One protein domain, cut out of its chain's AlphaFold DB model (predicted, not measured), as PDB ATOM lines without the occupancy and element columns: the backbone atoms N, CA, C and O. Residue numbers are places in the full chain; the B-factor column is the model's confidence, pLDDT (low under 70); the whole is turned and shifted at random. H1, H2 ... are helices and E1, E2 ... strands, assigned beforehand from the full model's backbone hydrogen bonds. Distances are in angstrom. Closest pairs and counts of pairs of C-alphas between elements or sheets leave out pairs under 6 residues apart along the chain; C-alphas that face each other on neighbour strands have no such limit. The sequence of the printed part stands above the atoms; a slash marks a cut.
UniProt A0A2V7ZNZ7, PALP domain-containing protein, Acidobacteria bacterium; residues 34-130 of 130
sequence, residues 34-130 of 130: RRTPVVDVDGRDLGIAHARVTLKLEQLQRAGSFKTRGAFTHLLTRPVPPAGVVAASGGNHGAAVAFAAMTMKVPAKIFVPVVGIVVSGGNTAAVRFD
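What this domain is: This is residues 34 to 130 of the 130 residues of the protein "PALP domain-containing protein" of Acidobacteria bacterium (UniProt A0A2V7ZNZ7). The model shows two lobes joined by a short link: a narrow arm of two antiparallel strands, E1 and E2, with the small helix H1 at its far end, and a larger body in which H3 covers one face of a three-stranded sheet, E3 E4 E5, while H2 packs on H3. Beyond E4 and E5, residues 116 to 121 stick out from the body. The printed part has 97 residues, with three named helices and five named strands in the order E1 H1 E2 H2 E3 H3 E4 E5; the class is mixed, helices and strands. The larger sheet is mixed, with E3 and E4 parallel and E4 and E5 antiparallel. The whole is loose, with a radius of gyration of the C-alphas of 17.8 A, and flat, spanning 53 by 38 by 16 A.

Where its parts are: E1, residues 38 to 42, begins with C-alpha 38 at (19.321, -32.287, -66.865) and is 13.5 A long. H1 is residues 43 to 46, and E2, residues 52 to 56, is 13.3 A long. H2, residues 67 to 77, measures 15.4 A, and its C-alpha 67 is at (12.650, -27.681, -51.296). E3 is residues 85 to 88. H3, residues 92 to 104, is the longest helix by residues and measures 18.3 A. E4, residues 108 to 113, is 16.3 A long, and E5, residues 124 to 129, is 16.1 A long and ends with C-alpha 129 at (16.386, -32.949, -34.225).

How they stand to each other: E1 and E2 are antiparallel at 153 degrees, with N 41 and O 53 within hydrogen-bond range at 2.9 A. H1 is apart from H2 and H3, and E1 and E2 are apart from E3, E4 and E5. H2 and H3 touch, the closest C-alphas being those of Thr 68 and Ala 96, 4.6 A apart; they run the same way at a steep tilt of 42 degrees. H2 is not on the sheet E3 E4 E5. E3, H3 and E4 form a strand-helix-strand unit, two parallel neighbour strands with a helix between, and its crossover is right-handed. The sheet and H3 make two layers, a helix on one face of a sheet: H3 is on it at a height over the sheet of 8.4 A, over E3 and E4. It runs along the strands, at 14 degrees to E4 on the local plane; the closest C-alphas of H3 and E4 are those of Gly 94 and Ile 110, 5.9 A apart. E3 and E4 are parallel at 6 degrees, with N 111 and O 87 within hydrogen-bond range at 2.8 A. E4 and E5 form a hairpin, antiparallel at 155 degrees, with N 110 and O 127 at 3.0 A. In H2 and H3 every O i to N i+4 pair is within hydrogen-bond range; H1, with 4 residues, is too short for such a pair.

The domain as a whole: The C-alphas of His 50 and Gly 121 are the two farthest apart, at 55.0 A. The printed part has no cut, and no link between named elements is long. The mean pLDDT of the printed part is 87.1, and residues 114 to 130 are under 70.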
ATOM      1  N   ARG A  34      22.832 -30.106 -54.357       98.12
ATOM      2  CA  ARG A  34      23.351 -30.772 -55.556       98.12
ATOM      3  C   ARG A  34      23.059 -29.933 -56.797       98.12
ATOM      4  O   ARG A  34      21.958 -29.387 -56.940       98.12
ATOM      5  N   ARG A  35      23.993 -29.920 -57.751       98.06
ATOM      6  CA  ARG A  35      23.672 -29.610 -59.148       98.06
ATOM      7  C   ARG A  35      23.007 -30.845 -59.749       98.06
ATOM      8  O   ARG A  35      23.671 -31.804 -60.112       98.06
ATOM      9  N   THR A  36      21.683 -30.837 -59.774       98.50
ATOM     10  CA  THR A  36      20.879 -31.962 -60.261       98.50
ATOM     11  C   THR A  36      21.026 -32.138 -61.777       98.50
ATOM     12  O   THR A  36      21.222 -31.132 -62.476       98.50
ATOM     13  N   PRO A  37      20.924 -33.370 -62.299       98.31
ATOM     14  CA  PRO A  37      21.007 -33.630 -63.731       98.31
ATOM     15  C   PRO A  37      19.932 -32.900 -64.542       98.31
ATOM     16  O   PRO A  37      18.865 -32.542 -64.033       98.31
ATOM     17  N   VAL A  38      20.250 -32.697 -65.815       98.31
ATOM     18  CA  VAL A  38      19.321 -32.287 -66.865       98.31
ATOM     19  C   VAL A  38      19.338 -33.399 -67.900       98.31
ATOM     20  O   VAL A  38      20.420 -33.833 -68.287       98.31
ATOM     21  N   VAL A  39      18.165 -33.889 -68.282       97.62
ATOM     22  CA  VAL A  39      18.014 -34.979 -69.250       97.62
ATOM     23  C   VAL A  39      17.053 -34.516 -70.325       97.62
ATOM     24  O   VAL A  39      15.947 -34.091 -70.001       97.62
ATOM     25  N   ASP A  40      17.465 -34.605 -71.580       97.31
ATOM     26  CA  ASP A  40      16.564 -34.415 -72.709       97.31
ATOM     27  C   ASP A  40      15.931 -35.756 -73.075       97.31
ATOM     28  O   ASP A  40      16.626 -36.768 -73.182       97.31
ATOM     29  N   VAL A  41      14.614 -35.762 -73.249       96.06
ATOM     30  CA  VAL A  41      13.835 -36.932 -73.663       96.06
ATOM     31  C   VAL A  41      12.983 -36.596 -74.882       96.06
ATOM     32  O   VAL A  41      12.645 -35.428 -75.130       96.06
ATOM     33  N   ASP A  42      12.635 -37.619 -75.661       96.44
ATOM     34  CA  ASP A  42      11.632 -37.476 -76.711       96.44
ATOM     35  C   ASP A  42      10.270 -37.266 -76.035       96.44
ATOM     36  O   ASP A  42       9.896 -37.998 -75.118       96.44
ATOM     37  N   GLY A  43       9.515 -36.252 -76.460       95.06
ATOM     38  CA  GLY A  43       8.187 -35.985 -75.919       95.06
ATOM     39  C   GLY A  43       7.253 -37.188 -76.052       95.06
ATOM     40  O   GLY A  43       6.392 -37.375 -75.194       95.06
ATOM     41  N   ARG A  44       7.460 -38.052 -77.057       95.38
ATOM     42  CA  ARG A  44       6.686 -39.286 -77.253       95.38
ATOM     43  C   ARG A  44       6.797 -40.249 -76.073       95.38
ATOM     44  O   ARG A  44       5.793 -40.878 -75.749       95.38
ATOM     45  N   ASP A  45       7.934 -40.289 -75.378       94.06
ATOM     46  CA  ASP A  45       8.126 -41.119 -74.176       94.06
ATOM     47  C   ASP A  45       7.221 -40.672 -73.012       94.06
ATOM     48  O   ASP A  45       6.953 -41.434 -72.086       94.06
ATOM     49  N   LEU A  46       6.726 -39.430 -73.066       93.38
ATOM     50  CA  LEU A  46       5.834 -38.816 -72.081       93.38
ATOM     51  C   LEU A  46       4.415 -38.575 -72.629       93.38
ATOM     52  O   LEU A  46       3.614 -37.909 -71.976       93.38
ATOM     53  N   GLY A  47       4.098 -39.075 -73.828       94.88
ATOM     54  CA  GLY A  47       2.803 -38.852 -74.481       94.88
ATOM     55  C   GLY A  47       2.611 -37.447 -75.071       94.88
ATOM     56  O   GLY A  47       1.483 -37.045 -75.344       94.88
ATOM     57  N   ILE A  48       3.691 -36.692 -75.283       94.25
ATOM     58  CA  ILE A  48       3.684 -35.341 -75.858       94.25
ATOM     59  C   ILE A  48       4.158 -35.420 -77.314       94.25
ATOM     60  O   ILE A  48       5.344 -35.584 -77.599       94.25
ATOM     61  N   ALA A  49       3.225 -35.308 -78.257       92.81
ATOM     62  CA  ALA A  49       3.540 -35.409 -79.678       92.81
ATOM     63  C   ALA A  49       4.450 -34.259 -80.155       92.81
ATOM     64  O   ALA A  49       4.245 -33.100 -79.805       92.81
ATOM     65  N   HIS A  50       5.427 -34.596 -81.002       88.00
ATOM     66  CA  HIS A  50       6.286 -33.650 -81.730       88.00
ATOM     67  C   HIS A  50       7.052 -32.627 -80.865       88.00
ATOM     68  O   HIS A  50       7.348 -31.529 -81.332       88.00
ATOM     69  N   ALA A  51       7.421 -32.983 -79.631       94.00
ATOM     70  CA  ALA A  51       8.203 -32.120 -78.746       94.00
ATOM     71  C   ALA A  51       9.508 -32.788 -78.290       94.00
ATOM     72  O   ALA A  51       9.576 -34.005 -78.142       94.00
ATOM     73  N   ARG A  52      10.536 -31.980 -78.011       94.81
ATOM     74  CA  ARG A  52      11.650 -32.375 -77.134       94.81
ATOM     75  C   ARG A  52      11.370 -31.835 -75.742       94.81
ATOM     76  O   ARG A  52      10.986 -30.674 -75.611       94.81
ATOM     77  N   VAL A  53      11.567 -32.660 -74.720       96.50
ATOM     78  CA  VAL A  53      11.304 -32.278 -73.329       96.50
ATOM     79  C   VAL A  53      12.596 -32.347 -72.536       96.50
ATOM     80  O   VAL A  53      13.244 -33.385 -72.472       96.50
ATOM     81  N   THR A  54      12.949 -31.240 -71.890       97.56
ATOM     82  CA  THR A  54      14.101 -31.170 -70.991       97.56
ATOM     83  C   THR A  54      13.633 -31.324 -69.548       97.56
ATOM     84  O   THR A  54      12.899 -30.488 -69.018       97.56
ATOM     85  N   LEU A  55      14.080 -32.382 -68.882       97.50
ATOM     86  CA  LEU A  55      13.733 -32.696 -67.502       97.50
ATOM     87  C   LEU A  55      14.824 -32.216 -66.546       97.50
ATOM     88  O   LEU A  55      15.980 -32.640 -66.618       97.50
ATOM     89  N   LYS A  56      14.440 -31.368 -65.588       98.44
ATOM     90  CA  LYS A  56      15.292 -30.977 -64.461       98.44
ATOM     91  C   LYS A  56      15.002 -31.868 -63.253       98.44
ATOM     92  O   LYS A  56      13.987 -31.698 -62.582       98.44
ATOM     93  N   LEU A  57      15.905 -32.800 -62.956       98.19
ATOM     94  CA  LEU A  57      15.645 -33.902 -62.019       98.19
ATOM     95  C   LEU A  57      15.833 -33.515 -60.538       98.19
ATOM     96  O   LEU A  57      16.733 -34.005 -59.852       98.19
ATOM     97  N   GLU A  58      14.991 -32.618 -60.016       98.44
ATOM     98  CA  GLU A  58      15.061 -32.166 -58.615       98.44
ATOM     99  C   GLU A  58      14.667 -33.229 -57.579       98.44
ATOM    100  O   GLU A  58      15.001 -33.063 -56.407       98.44
ATOM    101  N   GLN A  59      14.048 -34.346 -57.973       97.69
ATOM    102  CA  GLN A  59      13.851 -35.491 -57.074       97.69
ATOM    103  C   GLN A  59      15.180 -36.117 -56.612       97.69
ATOM    104  O   GLN A  59      15.234 -36.763 -55.572       97.69
ATOM    105  N   LEU A  60      16.278 -35.883 -57.345       98.12
ATOM    106  CA  LEU A  60      17.632 -36.322 -56.973       98.12
ATOM    107  C   LEU A  60      18.360 -35.325 -56.056       98.12
ATOM    108  O   LEU A  60      19.513 -35.544 -55.662       98.12
ATOM    109  N   GLN A  61      17.721 -34.209 -55.704       98.38
ATOM    110  CA  GLN A  61      18.263 -33.265 -54.736       98.38
ATOM    111  C   GLN A  61      18.382 -33.920 -53.345       98.38
ATOM    112  O   GLN A  61      17.752 -34.935 -53.045       98.38
ATOM    113  N   ARG A  62      19.217 -33.352 -52.470       97.06
ATOM    114  CA  ARG A  62      19.228 -33.709 -51.043       97.06
ATOM    115  C   ARG A  62      17.806 -33.589 -50.474       97.06
ATOM    116  O   ARG A  62      17.057 -32.721 -50.910       97.06
ATOM    117  N   ALA A  63      17.431 -34.480 -49.558       95.75
ATOM    118  CA  ALA A  63      16.059 -34.628 -49.047       95.75
ATOM    119  C   ALA A  63      14.958 -34.811 -50.128       95.75
ATOM    120  O   ALA A  63      13.794 -34.498 -49.889       95.75
ATOM    121  N   GLY A  64      15.318 -35.309 -51.320       96.50
ATOM    122  CA  GLY A  64      14.381 -35.848 -52.316       96.50
ATOM    123  C   GLY A  64      13.560 -34.826 -53.106       96.50
ATOM    124  O   GLY A  64      12.647 -35.210 -53.831       96.50
ATOM    125  N   SER A  65      13.826 -33.522 -52.971       98.06
ATOM    126  CA  SER A  65      13.109 -32.498 -53.741       98.06
ATOM    127  C   SER A  65      13.850 -31.162 -53.809       98.06
ATOM    128  O   SER A  65      14.772 -30.886 -53.041       98.06
ATOM    129  N   PHE A  66      13.354 -30.257 -54.656       98.25
ATOM    130  CA  PHE A  66      13.866 -28.889 -54.771       98.25
ATOM    131  C   PHE A  66      13.780 -28.067 -53.473       98.25
ATOM    132  O   PHE A  66      14.477 -27.057 -53.342       98.25
ATOM    133  N   LYS A  67      12.939 -28.470 -52.506       98.00
ATOM    134  CA  LYS A  67      12.650 -27.681 -51.296       98.00
ATOM    135  C   LYS A  67      13.871 -27.473 -50.403       98.00
ATOM    136  O   LYS A  67      13.921 -26.486 -49.673       98.00
ATOM    137  N   THR A  68      14.886 -28.321 -50.534       98.19
ATOM    138  CA  THR A  68      16.180 -28.160 -49.859       98.19
ATOM    139  C   THR A  68      16.845 -26.831 -50.191       98.19
ATOM    140  O   THR A  68      17.428 -26.206 -49.311       98.19
ATOM    141  N   ARG A  69      16.688 -26.337 -51.427       98.50
ATOM    142  CA  ARG A  69      17.213 -25.025 -51.831       98.50
ATOM    143  C   ARG A  69      16.636 -23.917 -50.952       98.50
ATOM    144  O   ARG A  69      17.386 -23.146 -50.370       98.50
ATOM    145  N   GLY A  70      15.310 -23.890 -50.809       97.44
ATOM    146  CA  GLY A  70      14.609 -22.902 -49.989       97.44
ATOM    147  C   GLY A  70      14.893 -23.041 -48.492       97.44
ATOM    148  O   GLY A  70      15.030 -22.027 -47.812       97.44
ATOM    149  N   ALA A  71      15.036 -24.270 -47.986       97.81
ATOM    150  CA  ALA A  71      15.367 -24.516 -46.582       97.81
ATOM    151  C   ALA A  71      16.735 -23.919 -46.203       97.81
ATOM    152  O   ALA A  71      16.822 -23.160 -45.238       97.81
ATOM    153  N   PHE A  72      17.777 -24.171 -47.005       98.44
ATOM    154  CA  PHE A  72      19.086 -23.544 -46.789       98.44
ATOM    155  C   PHE A  72      19.053 -22.036 -47.010       98.44
ATOM    156  O   PHE A  72      19.638 -21.309 -46.214       98.44
ATOM    157  N   THR A  73      18.338 -21.546 -48.030       97.94
ATOM    158  CA  THR A  73      18.159 -20.100 -48.217       97.94
ATOM    159  C   THR A  73      17.606 -19.462 -46.948       97.94
ATOM    160  O   THR A  73      18.163 -18.474 -46.481       97.94
ATOM    161  N   HIS A  74      16.553 -20.028 -46.353       95.88
ATOM    162  CA  HIS A  74      15.957 -19.480 -45.138       95.88
ATOM    163  C   HIS A  74      16.960 -19.451 -43.981       95.88
ATOM    164  O   HIS A  74      17.159 -18.393 -43.392       95.88
ATOM    165  N   LEU A  75      17.612 -20.581 -43.690       96.44
ATOM    166  CA  LEU A  75      18.546 -20.688 -42.562       96.44
ATOM    167  C   LEU A  75      19.791 -19.807 -42.713       96.44
ATOM    168  O   LEU A  75      20.354 -19.387 -41.710       96.44
ATOM    169  N   LEU A  76      20.230 -19.532 -43.945       96.62
ATOM    170  CA  LEU A  76      21.463 -18.782 -44.207       96.62
ATOM    171  C   LEU A  76      21.239 -17.285 -44.459       96.62
ATOM    172  O   LEU A  76      22.188 -16.511 -44.381       96.62
ATOM    173  N   THR A  77      20.019 -16.862 -44.800       95.62
ATOM    174  CA  THR A  77      19.732 -15.453 -45.150       95.62
ATOM    175  C   THR A  77      18.885 -14.722 -44.121       95.62
ATOM    176  O   THR A  77      18.679 -13.515 -44.248       95.62
ATOM    177  N   ARG A  78      18.380 -15.431 -43.110       92.94
ATOM    178  CA  ARG A  78      17.529 -14.862 -42.066       92.94
ATOM    179  C   ARG A  78      18.118 -15.164 -40.691       92.94
ATOM    180  O   ARG A  78      18.703 -16.230 -40.512       92.94
ATOM    181  N   PRO A  79      17.946 -14.259 -39.715       93.19
ATOM    182  CA  PRO A  79      18.320 -14.551 -38.342       93.19
ATOM    183  C   PRO A  79      17.490 -15.731 -37.826       93.19
ATOM    184  O   PRO A  79      16.260 -15.724 -37.924       93.19
ATOM    185  N   VAL A  80      18.172 -16.734 -37.275       94.12
ATOM    186  CA  VAL A  80      17.546 -17.891 -36.634       94.12
ATOM    187  C   VAL A  80      17.637 -17.697 -35.119       94.12
ATOM    188  O   VAL A  80      18.743 -17.528 -34.602       94.12
ATOM    189  N   PRO A  81      16.507 -17.675 -34.390       93.75
ATOM    190  CA  PRO A  81      16.531 -17.508 -32.942       93.75
ATOM    191  C   PRO A  81      17.130 -18.748 -32.251       93.75
ATOM    192  O   PRO A  81      17.117 -19.833 -32.832       93.75
ATOM    193  N   PRO A  82      17.559 -18.648 -30.977       92.44
ATOM    194  CA  PRO A  82      18.059 -19.799 -30.213       92.44
ATOM    195  C   PRO A  82      17.060 -20.960 -30.105       92.44
ATOM    196  O   PRO A  82      17.455 -22.113 -29.980       92.44
ATOM    197  N   ALA A  83      15.759 -20.662 -30.192       93.06
ATOM    198  CA  ALA A  83      14.696 -21.666 -30.235       93.06
ATOM    199  C   ALA A  83      14.713 -22.532 -31.514       93.06
ATOM    200  O   ALA A  83      13.990 -23.527 -31.583       93.06
ATOM    201  N   GLY A  84      15.513 -22.158 -32.516       94.19
ATOM    202  CA  GLY A  84      15.658 -22.878 -33.768       94.19
ATOM    203  C   GLY A  84      14.523 -22.619 -34.754       94.19
ATOM    204  O   GLY A  84      13.958 -21.523 -34.808       94.19
ATOM    205  N   VAL A  85      14.202 -23.630 -35.562       94.94
ATOM    206  CA  VAL A  85      13.182 -23.550 -36.617       94.94
ATOM    207  C   VAL A  85      12.029 -24.522 -36.413       94.94
ATOM    208  O   VAL A  85      12.173 -25.620 -35.876       94.94
ATOM    209  N   VAL A  86      10.858 -24.114 -36.892       93.81
ATOM    210  CA  VAL A  86       9.638 -24.917 -36.872       93.81
ATOM    211  C   VAL A  86       9.093 -25.030 -38.288       93.81
ATOM    212  O   VAL A  86       9.020 -24.034 -39.005       93.81
ATOM    213  N   ALA A  87       8.668 -26.231 -38.675       92.31
ATOM    214  CA  ALA A  87       7.886 -26.445 -39.888       92.31
ATOM    215  C   ALA A  87       6.713 -27.383 -39.601       92.31
ATOM    216  O   ALA A  87       6.859 -28.355 -38.865       92.31
ATOM    217  N   ALA A  88       5.558 -27.113 -40.208       90.19
ATOM    218  CA  ALA A  88       4.391 -27.991 -40.169       90.19
ATOM    219  C   ALA A  88       4.204 -28.637 -41.547       90.19
ATOM    220  O   ALA A  88       3.556 -28.082 -42.432       90.19
ATOM    221  N   SER A  89       4.857 -29.777 -41.773       86.19
ATOM    222  CA  SER A  89       4.761 -30.527 -43.025       86.19
ATOM    223  C   SER A  89       5.264 -31.956 -42.848       86.19
ATOM    224  O   SER A  89       6.421 -32.169 -42.505       86.19
ATOM    225  N   GLY A  90       4.414 -32.931 -43.176       81.81
ATOM    226  CA  GLY A  90       4.776 -34.353 -43.233       81.81
ATOM    227  C   GLY A  90       5.486 -34.800 -44.508       81.81
ATOM    228  O   GLY A  90       5.771 -35.980 -44.657       81.81
ATOM    229  N   GLY A  91       5.724 -33.887 -45.451       88.00
ATOM    230  CA  GLY A  91       6.257 -34.217 -46.770       88.00
ATOM    231  C   GLY A  91       7.597 -33.549 -47.058       88.00
ATOM    232  O   GLY A  91       8.371 -33.206 -46.165       88.00
ATOM    233  N   ASN A  92       7.837 -33.290 -48.342       94.06
ATOM    234  CA  ASN A  92       9.089 -32.738 -48.866       94.06
ATOM    235  C   ASN A  92       9.600 -31.475 -48.145       94.06
ATOM    236  O   ASN A  92      10.805 -31.248 -48.104       94.06
ATOM    237  N   HIS A  93       8.715 -30.623 -47.610       94.62
ATOM    238  CA  HIS A  93       9.153 -29.423 -46.889       94.62
ATOM    239  C   HIS A  93       9.709 -29.761 -45.504       94.62
ATOM    240  O   HIS A  93      10.792 -29.290 -45.170       94.62
ATOM    241  N   GLY A  94       9.018 -30.610 -44.737       93.94
ATOM    242  CA  GLY A  94       9.492 -31.060 -43.428       93.94
ATOM    243  C   GLY A  94      10.838 -31.768 -43.532       93.94
ATOM    244  O   GLY A  94      11.765 -31.421 -42.805       93.94
ATOM    245  N   ALA A  95      10.984 -32.666 -44.512       95.00
ATOM    246  CA  ALA A  95      12.250 -33.348 -44.789       95.00
ATOM    247  C   ALA A  95      13.381 -32.373 -45.164       95.00
ATOM    248  O   ALA A  95      14.499 -32.496 -44.667       95.00
ATOM    249  N   ALA A  96      13.101 -31.375 -46.008       97.56
ATOM    250  CA  ALA A  96      14.084 -30.364 -46.395       97.56
ATOM    251  C   ALA A  96      14.529 -29.482 -45.217       97.56
ATOM    252  O   ALA A  96      15.721 -29.205 -45.083       97.56
ATOM    253  N   VAL A  97      13.593 -29.045 -44.364       97.06
ATOM    254  CA  VAL A  97      13.899 -28.229 -43.176       97.06
ATOM    255  C   VAL A  97      14.674 -29.043 -42.148       97.06
ATOM    256  O   VAL A  97      15.689 -28.555 -41.661       97.06
ATOM    257  N   ALA A  98      14.261 -30.286 -41.875       95.56
ATOM    258  CA  ALA A  98      14.999 -31.197 -41.001       95.56
ATOM    259  C   ALA A  98      16.440 -31.380 -41.487       95.56
ATOM    260  O   ALA A  98      17.384 -31.147 -40.738       95.56
ATOM    261  N   PHE A  99      16.615 -31.708 -42.770       96.56
ATOM    262  CA  PHE A  99      17.935 -31.903 -43.364       96.56
ATOM    263  C   PHE A  99      18.822 -30.654 -43.250       96.56
ATOM    264  O   PHE A  99      19.994 -30.753 -42.879       96.56
ATOM    265  N   ALA A 100      18.276 -29.473 -43.553       97.56
ATOM    266  CA  ALA A 100      19.031 -28.228 -43.481       97.56
ATOM    267  C   ALA A 100      19.403 -27.863 -42.036       97.56
ATOM    268  O   ALA A 100      20.545 -27.492 -41.776       97.56
ATOM    269  N   ALA A 101      18.475 -28.035 -41.094       96.75
ATOM    270  CA  ALA A 101      18.701 -27.759 -39.683       96.75
ATOM    271  C   ALA A 101      19.758 -28.692 -39.072       96.75
ATOM    272  O   ALA A 101      20.705 -28.206 -38.458       96.75
ATOM    273  N   MET A 102      19.681 -30.000 -39.354       96.44
ATOM    274  CA  MET A 102      20.702 -30.976 -38.951       96.44
ATOM    275  C   MET A 102      22.084 -30.614 -39.509       96.44
ATOM    276  O   MET A 102      23.077 -30.625 -38.788       96.44
ATOM    277  N   THR A 103      22.154 -30.242 -40.791       96.44
ATOM    278  CA  THR A 103      23.419 -29.858 -41.443       96.44
ATOM    279  C   THR A 103      24.039 -28.611 -40.801       96.44
ATOM    280  O   THR A 103      25.258 -28.523 -40.671       96.44
ATOM    281  N   MET A 104      23.204 -27.654 -40.391       95.50
ATOM    282  CA  MET A 104      23.623 -26.386 -39.788       95.50
ATOM    283  C   MET A 104      23.731 -26.440 -38.256       95.50
ATOM    284  O   MET A 104      24.077 -25.425 -37.655       95.50
ATOM    285  N   LYS A 105      23.443 -27.592 -37.631       95.56
ATOM    286  CA  LYS A 105      23.368 -27.763 -36.167       95.56
ATOM    287  C   LYS A 105      22.421 -26.751 -35.504       95.56
ATOM    288  O   LYS A 105      22.735 -26.149 -34.481       95.56
ATOM    289  N   VAL A 106      21.271 -26.535 -36.137       95.06
ATOM    290  CA  VAL A 106      20.197 -25.661 -35.659       95.06
ATOM    291  C   VAL A 106      19.079 -26.538 -35.094       95.06
ATOM    292  O   VAL A 106      18.649 -27.452 -35.799       95.06
ATOM    293  N   PRO A 107      18.547 -26.252 -33.890       95.19
ATOM    294  CA  PRO A 107      17.410 -26.996 -33.360       95.19
ATOM    295  C   PRO A 107      16.216 -26.933 -34.316       95.19
ATOM    296  O   PRO A 107      15.859 -25.861 -34.812       95.19
ATOM    297  N   ALA A 108      15.568 -28.068 -34.570       94.12
ATOM    298  CA  ALA A 108      14.375 -28.101 -35.410       94.12
ATOM    299  C   ALA A 108      13.242 -28.914 -34.798       94.12
ATOM    300  O   ALA A 108      13.446 -29.980 -34.214       94.12
ATOM    301  N   LYS A 109      12.017 -28.418 -34.992       94.81
ATOM    302  CA  LYS A 109      10.786 -29.133 -34.658       94.81
ATOM    303  C   LYS A 109       9.893 -29.233 -35.887       94.81
ATOM    304  O   LYS A 109       9.365 -28.228 -36.368       94.81
ATOM    305  N   ILE A 110       9.721 -30.455 -36.382       92.50
ATOM    306  CA  ILE A 110       8.895 -30.740 -37.556       92.50
ATOM    307  C   ILE A 110       7.589 -31.372 -37.095       92.50
ATOM    308  O   ILE A 110       7.585 -32.478 -36.557       92.50
ATOM    309  N   PHE A 111       6.489 -30.658 -37.299       90.25
ATOM    310  CA  PHE A 111       5.144 -31.141 -37.024       90.25
ATOM    311  C   PHE A 111       4.603 -31.858 -38.257       90.25
ATOM    312  O   PHE A 111       4.527 -31.285 -39.348       90.25
ATOM    313  N   VAL A 112       4.222 -33.116 -38.071       85.38
ATOM    314  CA  VAL A 112       3.707 -33.979 -39.131       85.38
ATOM    315  C   VAL A 112       2.221 -34.242 -38.866       85.38
ATOM    316  O   VAL A 112       1.877 -34.635 -37.746       85.38
ATOM    317  N   PRO A 113       1.323 -34.015 -39.848       75.94
ATOM    318  CA  PRO A 113      -0.073 -34.396 -39.704       75.94
ATOM    319  C   PRO A 113      -0.170 -35.915 -39.581       75.94
ATOM    320  O   PRO A 113       0.414 -36.653 -40.374       75.94
ATOM    321  N   VAL A 114      -0.918 -36.380 -38.588       66.50
ATOM    322  CA  VAL A 114      -1.179 -37.807 -38.409       66.50
ATOM    323  C   VAL A 114      -2.261 -38.197 -39.411       66.50
ATOM    324  O   VAL A 114      -3.444 -37.995 -39.161       66.50
ATOM    325  N   VAL A 115      -1.867 -38.718 -40.570       59.88
ATOM    326  CA  VAL A 115      -2.809 -39.326 -41.518       59.88
ATOM    327  C   VAL A 115      -2.604 -40.840 -41.456       59.88
ATOM    328  O   VAL A 115      -1.847 -41.404 -42.234       59.88
ATOM    329  N   GLY A 116      -3.232 -41.475 -40.458       50.38
ATOM    330  CA  GLY A 116      -3.477 -42.924 -40.409       50.38
ATOM    331  C   GLY A 116      -2.332 -43.849 -39.969       50.38
ATOM    332  O   GLY A 116      -1.823 -44.612 -40.774       50.38
ATOM    333  N   ILE A 117      -2.038 -43.890 -38.666       34.16
ATOM    334  CA  ILE A 117      -2.143 -45.112 -37.845       34.16
ATOM    335  C   ILE A 117      -2.758 -44.632 -36.528       34.16
ATOM    336  O   ILE A 117      -2.262 -43.691 -35.909       34.16
ATOM    337  N   VAL A 118      -3.890 -45.221 -36.141       40.16
ATOM    338  CA  VAL A 118      -4.519 -44.954 -34.846       40.16
ATOM    339  C   VAL A 118      -3.585 -45.503 -33.769       40.16
ATOM    340  O   VAL A 118      -3.585 -46.697 -33.492       40.16
ATOM    341  N   VAL A 119      -2.789 -44.631 -33.155       39.66
ATOM    342  CA  VAL A 119      -2.352 -44.823 -31.773       39.66
ATOM    343  C   VAL A 119      -3.077 -43.757 -30.971       39.66
ATOM    344  O   VAL A 119      -2.965 -42.566 -31.254       39.66
ATOM    345  N   SER A 120      -3.910 -44.210 -30.042       38.19
ATOM    346  CA  SER A 120      -4.718 -43.369 -29.166       38.19
ATOM    347  C   SER A 120      -3.862 -42.278 -28.501       38.19
ATOM    348  O   SER A 120      -2.937 -42.597 -27.757       38.19
ATOM    349  N   GLY A 121      -4.185 -41.004 -28.768       41.88
ATOM    350  CA  GLY A 121      -3.720 -39.842 -28.000       41.88
ATOM    351  C   GLY A 121      -2.752 -38.885 -28.716       41.88
ATOM    352  O   GLY A 121      -1.541 -39.056 -28.647       41.88
ATOM    353  N   GLY A 122      -3.290 -37.799 -29.296       42.56
ATOM    354  CA  GLY A 122      -2.544 -36.582 -29.670       42.56
ATOM    355  C   GLY A 122      -2.467 -36.301 -31.180       42.56
ATOM    356  O   GLY A 122      -1.774 -36.990 -31.917       42.56
ATOM    357  N   ASN A 123      -3.132 -35.238 -31.653       40.97
ATOM    358  CA  ASN A 123      -3.350 -34.947 -33.085       40.97
ATOM    359  C   ASN A 123      -2.123 -34.439 -33.877       40.97
ATOM    360  O   ASN A 123      -2.274 -33.933 -34.992       40.97
ATOM    361  N   THR A 124      -0.899 -34.521 -33.350       48.25
ATOM    362  CA  THR A 124       0.313 -34.116 -34.085       48.25
ATOM    363  C   THR A 124       1.560 -34.770 -33.496       48.25
ATOM    364  O   THR A 124       1.852 -34.589 -32.317       48.25
ATOM    365  N   ALA A 125       2.337 -35.475 -34.325       56.84
ATOM    366  CA  ALA A 125       3.666 -35.944 -33.943       56.84
ATOM    367  C   ALA A 125       4.702 -34.858 -34.276       56.84
ATOM    368  O   ALA A 125       4.729 -34.334 -35.393       56.84
ATOM    369  N   ALA A 126       5.542 -34.504 -33.303       59.69
ATOM    370  CA  ALA A 126       6.649 -33.574 -33.491       59.69
ATOM    371  C   ALA A 126       7.969 -34.343 -33.428       59.69
ATOM    372  O   ALA A 126       8.326 -34.866 -32.373       59.69
ATOM    373  N   VAL A 127       8.706 -34.380 -34.538       63.22
ATOM    374  CA  VAL A 127      10.071 -34.920 -34.545       63.22
ATOM    375  C   VAL A 127      11.021 -33.788 -34.169       63.22
ATOM    376  O   VAL A 127      10.979 -32.711 -34.777       63.22
ATOM    377  N   ARG A 128      11.829 -34.007 -33.126       62.16
ATOM    378  CA  ARG A 128      12.910 -33.103 -32.725       62.16
ATOM    379  C   ARG A 128      14.223 -33.625 -33.283       62.16
ATOM    380  O   ARG A 128      14.474 -34.823 -33.220       62.16
ATOM    381  N   PHE A 129      15.013 -32.705 -33.813       58.44
ATOM    382  CA  PHE A 129      16.386 -32.949 -34.225       58.44
ATOM    383  C   PHE A 129      17.257 -32.016 -33.380       58.44
ATOM    384  O   PHE A 129      17.132 -30.791 -33.514       58.44
ATOM    385  N   ASP A 130      18.018 -32.596 -32.454       50.75
ATOM    386  CA  ASP A 130      19.007 -31.959 -31.579       50.75
ATOM    387  C   ASP A 130      20.451 -32.221 -32.042       50.75
ATOM    388  O   ASP A 130      20.713 -33.270 -32.674       50.75
TER     389      ASP A 130